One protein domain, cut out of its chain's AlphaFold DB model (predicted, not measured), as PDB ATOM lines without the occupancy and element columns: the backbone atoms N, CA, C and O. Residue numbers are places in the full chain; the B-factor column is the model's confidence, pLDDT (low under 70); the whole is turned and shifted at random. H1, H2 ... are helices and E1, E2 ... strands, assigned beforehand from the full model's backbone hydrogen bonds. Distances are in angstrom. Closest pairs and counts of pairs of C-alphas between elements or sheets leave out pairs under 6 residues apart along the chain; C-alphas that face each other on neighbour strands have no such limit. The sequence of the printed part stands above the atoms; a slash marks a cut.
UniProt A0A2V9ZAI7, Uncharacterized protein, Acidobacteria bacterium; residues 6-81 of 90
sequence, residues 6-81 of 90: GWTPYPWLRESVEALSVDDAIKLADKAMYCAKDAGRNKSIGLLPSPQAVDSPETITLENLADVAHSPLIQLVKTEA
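Overview. This is residues 6 to 81 of the 90 residues of an uncharacterized protein of Acidobacteria bacterium (UniProt A0A2V9ZAI7). Look first for a narrow two-stranded ribbon, E1 beside E2, with one long helix, H1, packed along the E1 side of it, and the short helix H2 beyond the end of E1. The rest is largely loop: residues 6 to 21 lead in to H1, with residues 6 to 7 paired to E1, and residues 56 to 73 fold back from H2 to the start of E2. The printed part has 76 residues with two named helices and two named strands, in the order H1, E1, H2, E2; the sheet order is E1 - E2, antiparallel. The class is mixed, helices and strands, with 36 residues, under half, in named elements. The whole is compact, with a radius of gyration of the C-alphas of 11.9 A, and its outline is elongated, spanning 36 by 21 by 19 A.

Along the chain. Find C-alpha 43 at (-64.016, 25.613, -5.268); from there E1, residues 43 to 49, runs 20.0 A. Its partner E2, residues 74 to 80, covers 19.1 A and ends with C-alpha 80 at (-63.928, 22.529, -1.825). For the longest helix, H1, residues 22 to 38, go to C-alpha 22 at (-45.179, 38.344, -11.340); it runs 24.6 A to C-alpha 38. H2 is short, residues 51 to 55.

Arrangement. Begin with E1 and E2, antiparallel neighbours at 159 degrees between their directions. Their C-alphas 46 and 77 face each other at 4.8 A; look there for N 46 and O 77, 2.8 A apart, and N 77 and O 46, 2.9 A apart, both within hydrogen-bond range. Residues 6 to 7 make a short parallel pairing with residues 45 to 46 of E1. H1 and E1 have 12 pairs of C-alphas within 8 A, the closest being those of Ala 32 and Ile 45, 5.4 A apart. H1 and E2 are near each other, with 8 pairs of C-alphas within 10 A. The closest C-alphas of H2 and E2 are those of Ala 53 and Ile 74, 7.3 A apart. H1 and H2 are apart. In H1 and H2 every O i to N i+4 pair is within hydrogen-bond range.

Size, cuts and confidence. The two C-alphas farthest apart are those of Asn 42 and Pro 57, at 36.8 A. The printed part has no cut. The links H1 to E1 and E1 to H2 are tight, with 4 residues and 1 residue; H2 to E2 is a long link of 18 residues. In the B-factor column you will find a mean pLDDT of 91.1 for the printed part of this model, and no printed residue is under 70.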
ATOM      1  N   GLY A   6     -58.885  30.857  -8.280       96.44
ATOM      2  CA  GLY A   6     -57.578  30.373  -8.704       96.44
ATOM      3  C   GLY A   6     -56.470  31.132  -7.997       96.44
ATOM      4  O   GLY A   6     -56.578  32.347  -7.839       96.44
ATOM      5  N   TRP A   7     -55.424  30.436  -7.560       97.12
ATOM      6  CA  TRP A   7     -54.285  31.070  -6.902       97.12
ATOM      7  C   TRP A   7     -52.962  30.368  -7.214       97.12
ATOM      8  O   TRP A   7     -52.921  29.200  -7.597       97.12
ATOM      9  N   THR A   8     -51.869  31.106  -7.045       97.06
ATOM     10  CA  THR A   8     -50.492  30.608  -7.117       97.06
ATOM     11  C   THR A   8     -49.618  31.460  -6.191       97.06
ATOM     12  O   THR A   8     -49.926  32.643  -6.008       97.06
ATOM     13  N   PRO A   9     -48.548  30.920  -5.589       95.19
ATOM     14  CA  PRO A   9     -47.612  31.715  -4.811       95.19
ATOM     15  C   PRO A   9     -46.685  32.528  -5.724       95.19
ATOM     16  O   PRO A   9     -46.361  32.116  -6.839       95.19
ATOM     17  N   TYR A  10     -46.224  33.665  -5.207       94.00
ATOM     18  CA  TYR A  10     -45.069  34.389  -5.722       94.00
ATOM     19  C   TYR A  10     -44.102  34.671  -4.556       94.00
ATOM     20  O   TYR A  10     -44.565  35.122  -3.502       94.00
ATOM     21  N   PRO A  11     -42.787  34.438  -4.715       93.94
ATOM     22  CA  PRO A  11     -42.143  33.816  -5.878       93.94
ATOM     23  C   PRO A  11     -42.558  32.349  -6.074       93.94
ATOM     24  O   PRO A  11     -42.978  31.693  -5.123       93.94
ATOM     25  N   TRP A  12     -42.458  31.852  -7.314       93.62
ATOM     26  CA  TRP A  12     -42.815  30.464  -7.647       93.62
ATOM     27  C   TRP A  12     -41.890  29.454  -6.964       93.62
ATOM     28  O   TRP A  12     -42.368  28.488  -6.381       93.62
ATOM     29  N   LEU A  13     -40.581  29.718  -6.969       92.56
ATOM     30  CA  LEU A  13     -39.579  29.005  -6.180       92.56
ATOM     31  C   LEU A  13     -38.931  29.985  -5.205       92.56
ATOM     32  O   LEU A  13     -38.575  31.101  -5.582       92.56
ATOM     33  N   ARG A  14     -38.752  29.581  -3.945       89.38
ATOM     34  CA  ARG A  14     -38.114  30.447  -2.942       89.38
ATOM     35  C   ARG A  14     -36.621  30.616  -3.231       89.38
ATOM     36  O   ARG A  14     -36.065  31.680  -2.982       89.38
ATOM     37  N   GLU A  15     -36.004  29.570  -3.759       88.75
ATOM     38  CA  GLU A  15     -34.584  29.463  -4.079       88.75
ATOM     39  C   GLU A  15     -34.238  30.154  -5.409       88.75
ATOM     40  O   GLU A  15     -33.081  30.494  -5.637       88.75
ATOM     41  N   SER A  16     -35.236  30.403  -6.265       88.19
ATOM     42  CA  SER A  16     -35.086  31.100  -7.545       88.19
ATOM     43  C   SER A  16     -36.273  32.037  -7.784       88.19
ATOM     44  O   SER A  16     -37.276  31.692  -8.410       88.19
ATOM     45  N   VAL A  17     -36.156  33.253  -7.244       87.94
ATOM     46  CA  VAL A  17     -37.202  34.291  -7.300       87.94
ATOM     47  C   VAL A  17     -37.480  34.747  -8.735       87.94
ATOM     48  O   VAL A  17     -38.607  35.130  -9.043       87.94
ATOM     49  N   GLU A  18     -36.477  34.682  -9.616       89.25
ATOM     50  CA  GLU A  18     -36.609  35.040 -11.032       89.25
ATOM     51  C   GLU A  18     -37.135  33.914 -11.930       89.25
ATOM     52  O   GLU A  18     -37.357  34.160 -13.114       89.25
ATOM     53  N   ALA A  19     -37.367  32.707 -11.394       90.19
ATOM     54  CA  ALA A  19     -37.854  31.575 -12.184       90.19
ATOM     55  C   ALA A  19     -39.159  31.907 -12.921       90.19
ATOM     56  O   ALA A  19     -39.338  31.515 -14.064       90.19
ATOM     57  N   LEU A  20     -40.058  32.665 -12.286       93.12
ATOM     58  CA  LEU A  20     -41.242  33.220 -12.936       93.12
ATOM     59  C   LEU A  20     -41.401  34.689 -12.571       93.12
ATOM     60  O   LEU A  20     -41.218  35.087 -11.419       93.12
ATOM     61  N   SER A  21     -41.819  35.487 -13.547       94.62
ATOM     62  CA  SER A  21     -42.221  36.865 -13.292       94.62
ATOM     63  C   SER A  21     -43.549  36.925 -12.524       94.62
ATOM     64  O   SER A  21     -44.317  35.960 -12.474       94.62
ATOM     65  N   VAL A  22     -43.860  38.092 -11.950       94.94
ATOM     66  CA  VAL A  22     -45.179  38.344 -11.340       94.94
ATOM     67  C   VAL A  22     -46.304  38.147 -12.365       94.94
ATOM     68  O   VAL A  22     -47.335  37.566 -12.035       94.94
ATOM     69  N   ASP A  23     -46.095  38.557 -13.618       96.25
ATOM     70  CA  ASP A  23     -47.080  38.383 -14.691       96.25
ATOM     71  C   ASP A  23     -47.328  36.905 -15.007       96.25
ATOM     72  O   ASP A  23     -48.465  36.500 -15.258       96.25
ATOM     73  N   ASP A  24     -46.290  36.071 -14.961       95.25
ATOM     74  CA  ASP A  24     -46.432  34.627 -15.162       95.25
ATOM     75  C   ASP A  24     -47.157  33.965 -13.990       95.25
ATOM     76  O   ASP A  24     -48.009  33.100 -14.210       95.25
ATOM     77  N   ALA A  25     -46.917  34.429 -12.760       94.88
ATOM     78  CA  ALA A  25     -47.695  34.013 -11.599       94.88
ATOM     79  C   ALA A  25     -49.182  34.400 -11.749       94.88
ATOM     80  O   ALA A  25     -50.069  33.575 -11.536       94.88
ATOM     81  N   ILE A  26     -49.498  35.615 -12.205       96.19
ATOM     82  CA  ILE A  26     -50.894  36.019 -12.451       96.19
ATOM     83  C   ILE A  26     -51.551  35.115 -13.509       96.19
ATOM     84  O   ILE A  26     -52.674  34.647 -13.305       96.19
ATOM     85  N   LYS A  27     -50.848  34.799 -14.605       96.00
ATOM     86  CA  LYS A  27     -51.346  33.869 -15.636       96.00
ATOM     87  C   LYS A  27     -51.569  32.459 -15.083       96.00
ATOM     88  O   LYS A  27     -52.541  31.805 -15.460       96.00
ATOM     89  N   LEU A  28     -50.708  31.977 -14.186       95.69
ATOM     90  CA  LEU A  28     -50.904  30.690 -13.508       95.69
ATOM     91  C   LEU A  28     -52.122  30.703 -12.582       95.69
ATOM     92  O   LEU A  28     -52.905  29.753 -12.608       95.69
ATOM     93  N   ALA A  29     -52.335  31.776 -11.816       96.44
ATOM     94  CA  ALA A  29     -53.533  31.921 -10.988       96.44
ATOM     95  C   ALA A  29     -54.816  31.920 -11.836       96.44
ATOM     96  O   ALA A  29     -55.796  31.267 -11.468       96.44
ATOM     97  N   ASP A  30     -54.807  32.586 -12.994       95.62
ATOM     98  CA  ASP A  30     -55.933  32.555 -13.933       95.62
ATOM     99  C   ASP A  30     -56.196  31.131 -14.451       95.62
ATOM    100  O   ASP A  30     -57.328  30.642 -14.388       95.62
ATOM    101  N   LYS A  31     -55.148  30.392 -14.842       95.19
ATOM    102  CA  LYS A  31     -55.273  28.971 -15.217       95.19
ATOM    103  C   LYS A  31     -55.857  28.122 -14.090       95.19
ATOM    104  O   LYS A  31     -56.756  27.320 -14.337       95.19
ATOM    105  N   ALA A  32     -55.415  28.335 -12.853       95.38
ATOM    106  CA  ALA A  32     -55.957  27.657 -11.679       95.38
ATOM    107  C   ALA A  32     -57.469  27.916 -11.523       95.38
ATOM    108  O   ALA A  32     -58.248  26.995 -11.264       95.38
ATOM    109  N   MET A  33     -57.912  29.157 -11.756       95.62
ATOM    110  CA  MET A  33     -59.328  29.528 -11.713       95.62
ATOM    111  C   MET A  33     -60.118  28.820 -12.818       95.62
ATOM    112  O   MET A  33     -61.242  28.371 -12.572       95.62
ATOM    113  N   TYR A  34     -59.561  28.705 -14.027       94.38
ATOM    114  CA  TYR A  34     -60.184  27.933 -15.104       94.38
ATOM    115  C   TYR A  34     -60.321  26.456 -14.735       94.38
ATOM    116  O   TYR A  34     -61.426  25.921 -14.829       94.38
ATOM    117  N   CYS A  35     -59.282  25.837 -14.171       92.69
ATOM    118  CA  CYS A  35     -59.386  24.477 -13.640       92.69
ATOM    119  C   CYS A  35     -60.509  24.359 -12.594       92.69
ATOM    120  O   CYS A  35     -61.237  23.367 -12.573       92.69
ATOM    121  N   ALA A  36     -60.691  25.369 -11.735       92.38
ATOM    122  CA  ALA A  36     -61.762  25.376 -10.737       92.38
ATOM    123  C   ALA A  36     -63.156  25.479 -11.376       92.38
ATOM    124  O   ALA A  36     -64.122  24.920 -10.848       92.38
ATOM    125  N   LYS A  37     -63.290  26.192 -12.503       92.31
ATOM    126  CA  LYS A  37     -64.541  26.260 -13.273       92.31
ATOM    127  C   LYS A  37     -64.864  24.914 -13.921       92.31
ATOM    128  O   LYS A  37     -66.001  24.460 -13.791       92.31
ATOM    129  N   ASP A  38     -63.873  24.274 -14.533       91.38
ATOM    130  CA  ASP A  38     -64.040  23.001 -15.245       91.38
ATOM    131  C   ASP A  38     -64.279  21.826 -14.288       91.38
ATOM    132  O   ASP A  38     -65.066  20.928 -14.576       91.38
ATOM    133  N   ALA A  39     -63.696  21.869 -13.088       86.94
ATOM    134  CA  ALA A  39     -63.870  20.851 -12.050       86.94
ATOM    135  C   ALA A  39     -65.197  20.960 -11.258       86.94
ATOM    136  O   ALA A  39     -65.304  20.397 -10.164       86.94
ATOM    137  N   GLY A  40     -66.197  21.685 -11.774       86.56
ATOM    138  CA  GLY A  40     -67.547  21.769 -11.194       86.56
ATOM    139  C   GLY A  40     -67.868  23.047 -10.408       86.56
ATOM    140  O   GLY A  40     -68.941  23.122  -9.810       86.56
ATOM    141  N   ARG A  41     -66.997  24.070 -10.448       88.00
ATOM    142  CA  ARG A  41     -67.159  25.379  -9.770       88.00
ATOM    143  C   ARG A  41     -67.249  25.277  -8.239       88.00
ATOM    144  O   ARG A  41     -67.034  24.215  -7.671       88.00
ATOM    145  N   ASN A  42     -67.509  26.409  -7.569       89.62
ATOM    146  CA  ASN A  42     -67.647  26.513  -6.107       89.62
ATOM    147  C   ASN A  42     -66.464  25.902  -5.331       89.62
ATOM    148  O   ASN A  42     -66.633  25.203  -4.332       89.62
ATOM    149  N   LYS A  43     -65.255  26.130  -5.840       92.75
ATOM    150  CA  LYS A  43     -64.016  25.613  -5.268       92.75
ATOM    151  C   LYS A  43     -62.858  26.542  -5.556       92.75
ATOM    152  O   LYS A  43     -62.897  27.347  -6.492       92.75
ATOM    153  N   SER A  44     -61.830  26.393  -4.740       94.00
ATOM    154  CA  SER A  44     -60.533  27.010  -4.940       94.00
ATOM    155  C   SER A  44     -59.559  25.974  -5.488       94.00
ATOM    156  O   SER A  44     -59.513  24.840  -5.000       94.00
ATOM    157  N   ILE A  45     -58.794  26.356  -6.506       96.25
ATOM    158  CA  ILE A  45     -57.657  25.581  -6.999       96.25
ATOM    159  C   ILE A  45     -56.393  26.431  -6.902       96.25
ATOM    160  O   ILE A  45     -56.362  27.573  -7.354       96.25
ATOM    161  N   GLY A  46     -55.359  25.843  -6.311       96.31
ATOM    162  CA  GLY A  46     -54.011  26.382  -6.239       96.31
ATOM    163  C   GLY A  46     -53.047  25.601  -7.109       96.31
ATOM    164  O   GLY A  46     -53.123  24.370  -7.143       96.31
ATOM    165  N   LEU A  47     -52.131  26.305  -7.766       96.50
ATOM    166  CA  LEU A  47     -50.965  25.705  -8.413       96.50
ATOM    167  C   LEU A  47     -49.736  26.002  -7.558       96.50
ATOM    168  O   LEU A  47     -49.484  27.151  -7.204       96.50
ATOM    169  N   LEU A  48     -49.000  24.956  -7.199       95.38
ATOM    170  CA  LEU A  48     -47.753  25.030  -6.443       95.38
ATOM    171  C   LEU A  48     -46.621  24.389  -7.250       95.38
ATOM    172  O   LEU A  48     -46.902  23.486  -8.046       95.38
ATOM    173  N   PRO A  49     -45.354  24.778  -7.022       95.00
ATOM    174  CA  PRO A  49     -44.228  23.987  -7.499       95.00
ATOM    175  C   PRO A  49     -44.318  22.582  -6.898       95.00
ATOM    176  O   PRO A  49     -44.502  22.416  -5.689       95.00
ATOM    177  N   SER A  50     -44.211  21.558  -7.739       94.38
ATOM    178  CA  SER A  50     -44.044  20.191  -7.252       94.38
ATOM    179  C   SER A  50     -42.625  19.996  -6.691       94.38
ATOM    180  O   SER A  50     -41.729  20.788  -6.992       94.38
ATOM    181  N   PRO A  51     -42.354  18.910  -5.947       91.44
ATOM    182  CA  PRO A  51     -40.984  18.562  -5.566       91.44
ATOM    183  C   PRO A  51     -40.029  18.472  -6.770       91.44
ATOM    184  O   PRO A  51     -38.879  18.881  -6.685       91.44
ATOM    185  N   GLN A  52     -40.529  18.032  -7.931       90.31
ATOM    186  CA  GLN A  52     -39.741  17.940  -9.166       90.31
ATOM    187  C   GLN A  52     -39.384  19.316  -9.736       90.31
ATOM    188  O   GLN A  52     -38.332  19.457 -10.343       90.31
ATOM    189  N   ALA A  53     -40.226  20.332  -9.531       89.88
ATOM    190  CA  ALA A  53     -39.889  21.706  -9.885       89.88
ATOM    191  C   ALA A  53     -38.761  22.268  -9.013       89.88
ATOM    192  O   ALA A  53     -37.943  23.033  -9.511       89.88
ATOM    193  N   VAL A  54     -38.701  21.876  -7.739       87.94
ATOM    194  CA  VAL A  54     -37.641  22.312  -6.816       87.94
ATOM    195  C   VAL A  54     -36.299  21.667  -7.172       87.94
ATOM    196  O   VAL A  54     -35.274  22.340  -7.145       87.94
ATOM    197  N   ASP A  55     -36.314  20.387  -7.551       87.62
ATOM    198  CA  ASP A  55     -35.103  19.622  -7.883       87.62
ATOM    199  C   ASP A  55     -34.659  19.770  -9.353       87.62
ATOM    200  O   ASP A  55     -33.610  19.251  -9.745       87.62
ATOM    201  N   SER A  56     -35.456  20.442 -10.191       83.38
ATOM    202  CA  SER A  56     -35.175  20.566 -11.621       83.38
ATOM    203  C   SER A  56     -33.934  21.431 -11.868       83.38
ATOM    204  O   SER A  56     -33.896  22.584 -11.435       83.38
ATOM    205  N   PRO A  57     -32.936  20.939 -12.626       76.38
ATOM    206  CA  PRO A  57     -31.799  21.752 -13.048       76.38
ATOM    207  C   PRO A  57     -32.155  22.709 -14.200       76.38
ATOM    208  O   PRO A  57     -31.353  23.576 -14.545       76.38
ATOM    209  N   GLU A  58     -33.319  22.533 -14.831       80.88
ATOM    210  CA  GLU A  58     -33.762  23.341 -15.965       80.88
ATOM    211  C   GLU A  58     -34.481  24.614 -15.514       80.88
ATOM    212  O   GLU A  58     -35.224  24.621 -14.530       80.88
ATOM    213  N   THR A  59     -34.305  25.690 -16.284       84.88
ATOM    214  CA  THR A  59     -35.043  26.938 -16.088       84.88
ATOM    215  C   THR A  59     -36.537  26.693 -16.267       84.88
ATOM    216  O   THR A  59     -36.995  26.361 -17.359       84.88
ATOM    217  N   ILE A  60     -37.304  26.891 -15.197       89.62
ATOM    218  CA  ILE A  60     -38.763  26.828 -15.256       89.62
ATOM    219  C   ILE A  60     -39.270  28.027 -16.046       89.62
ATOM    220  O   ILE A  60     -38.955  29.165 -15.725       89.62
ATOM    221  N   THR A  61     -40.098  27.773 -17.054       89.88
ATOM    222  CA  THR A  61     -40.818  28.816 -17.787       89.88
ATOM    223  C   THR A  61     -42.320  28.569 -17.726       89.88
ATOM    224  O   THR A  61     -42.778  27.449 -17.482       89.88
ATOM    225  N   LEU A  62     -43.121  29.602 -18.001       88.38
ATOM    226  CA  LEU A  62     -44.577  29.462 -18.073       88.38
ATOM    227  C   LEU A  62     -45.023  28.415 -19.114       88.38
ATOM    228  O   LEU A  62     -46.070  27.791 -18.945       88.38
ATOM    229  N   GLU A  63     -44.239  28.208 -20.176       87.81
ATOM    230  CA  GLU A  63     -44.519  27.210 -21.212       87.81
ATOM    231  C   GLU A  63     -44.415  25.780 -20.664       87.81
ATOM    232  O   GLU A  63     -45.303  24.966 -20.914       87.81
ATOM    233  N   ASN A  64     -43.417  25.492 -19.818       86.75
ATOM    234  CA  ASN A  64     -43.293  24.190 -19.141       86.75
ATOM    235  C   ASN A  64     -44.453  23.920 -18.165       86.75
ATOM    236  O   ASN A  64     -44.775  22.774 -17.842       86.75
ATOM    237  N   LEU A  65     -45.091  24.994 -17.698       88.44
ATOM    238  CA  LEU A  65     -46.234  24.977 -16.790       88.44
ATOM    239  C   LEU A  65     -47.569  25.109 -17.537       88.44
ATOM    240  O   LEU A  65     -48.623  25.261 -16.914       88.44
ATOM    241  N   ALA A  66     -47.550  25.109 -18.876       84.19
ATOM    242  CA  ALA A  66     -48.727  25.488 -19.634       84.19
ATOM    243  C   ALA A  66     -49.839  24.439 -19.584       84.19
ATOM    244  O   ALA A  66     -51.008  24.824 -19.469       84.19
ATOM    245  N   ASP A  67     -49.458  23.163 -19.639       88.50
ATOM    246  CA  ASP A  67     -50.346  22.018 -19.467       88.50
ATOM    247  C   ASP A  67     -50.465  21.665 -17.980       88.50
ATOM    248  O   ASP A  67     -49.784  20.787 -17.455       88.50
ATOM    249  N   VAL A  68     -51.350  22.380 -17.289       87.19
ATOM    250  CA  VAL A  68     -51.580  22.216 -15.847       87.19
ATOM    251  C   VAL A  68     -52.014  20.792 -15.473       87.19
ATOM    252  O   VAL A  68     -51.773  20.361 -14.349       87.19
ATOM    253  N   ALA A  69     -52.648  20.054 -16.389       83.12
ATOM    254  CA  ALA A  69     -53.148  18.710 -16.111       83.12
ATOM    255  C   ALA A  69     -52.041  17.645 -16.123       83.12
ATOM    256  O   ALA A  69     -52.150  16.660 -15.392       83.12
ATOM    257  N   HIS A  70     -50.995  17.841 -16.930       85.31
ATOM    258  CA  HIS A  70     -49.942  16.840 -17.134       85.31
ATOM    259  C   HIS A  70     -48.537  17.321 -16.761       85.31
ATOM    260  O   HIS A  70     -47.603  16.520 -16.797       85.31
ATOM    261  N   SER A  71     -48.354  18.598 -16.409       88.44
ATOM    262  CA  SER A  71     -47.038  19.118 -16.039       88.44
ATOM    263  C   SER A  71     -46.556  18.470 -14.734       88.44
ATOM    264  O   SER A  71     -47.187  18.658 -13.691       88.44
ATOM    265  N   PRO A  72     -45.414  17.755 -14.745       89.69
ATOM    266  CA  PRO A  72     -44.839  17.178 -13.531       89.69
ATOM    267  C   PRO A  72     -44.339  18.262 -12.568       89.69
ATOM    268  O   PRO A  72     -44.148  18.015 -11.385       89.69
ATOM    269  N   LEU A  73     -44.154  19.489 -13.054       92.62
ATOM    270  CA  LEU A  73     -43.639  20.621 -12.287       92.62
ATOM    271  C   LEU A  73     -44.719  21.307 -11.435       92.62
ATOM    272  O   LEU A  73     -44.413  22.220 -10.667       92.62
ATOM    273  N   ILE A  74     -45.980  20.883 -11.560       94.12
ATOM    274  CA  ILE A  74     -47.118  21.482 -10.864       94.12
ATOM    275  C   ILE A  74     -47.727  20.480  -9.894       94.12
ATOM    276  O   ILE A  74     -48.080  19.356 -10.245       94.12
ATOM    277  N   GLN A  75     -47.943  20.935  -8.668       94.69
ATOM    278  CA  GLN A  75     -48.814  20.285  -7.708       94.69
ATOM    279  C   GLN A  75     -50.129  21.066  -7.604       94.69
ATOM    280  O   GLN A  75     -50.138  22.240  -7.233       94.69
ATOM    281  N   LEU A  76     -51.255  20.406  -7.899       94.06
ATOM    282  CA  LEU A  76     -52.584  20.980  -7.676       94.06
ATOM    283  C   LEU A  76     -53.011  20.847  -6.213       94.06
ATOM    284  O   LEU A  76     -53.007  19.756  -5.642       94.06
ATOM    285  N   VAL A  77     -53.513  21.943  -5.655       94.56
ATOM    286  CA  VAL A  77     -54.219  21.968  -4.372       94.56
ATOM    287  C   VAL A  77     -55.679  22.293  -4.633       94.56
ATOM    288  O   VAL A  77     -55.992  23.345  -5.182       94.56
ATOM    289  N   LYS A  78     -56.587  21.396  -4.248       93.25
ATOM    290  CA  LYS A  78     -58.035  21.605  -4.376       93.25
ATOM    291  C   LYS A  78     -58.629  21.852  -2.998       93.25
ATOM    292  O   LYS A  78     -58.395  21.077  -2.074       93.25
ATOM    293  N   THR A  79     -59.427  22.903  -2.878       90.00
ATOM    294  CA  THR A  79     -60.191  23.202  -1.669       90.00
ATOM    295  C   THR A  79     -61.647  23.376  -2.062       90.00
ATOM    296  O   THR A  79     -62.008  24.330  -2.750       90.00
ATOM    297  N   GLU A  80     -62.482  22.426  -1.652       84.44
ATOM    298  CA  GLU A  80     -63.928  22.529  -1.825       84.44
ATOM    299  C   GLU A  80     -64.474  23.615  -0.890       84.44
ATOM    300  O   GLU A  80     -64.000  23.771   0.240       84.44
ATOM    301  N   ALA A  81     -65.469  24.380  -1.345       70.38
ATOM    302  CA  ALA A  81     -66.183  25.275  -0.447       70.38
ATOM    303  C   ALA A  81     -66.964  24.428   0.568       70.38
ATOM    304  O   ALA A  81     -67.835  23.643   0.188       70.38
TER     305      ALA A  81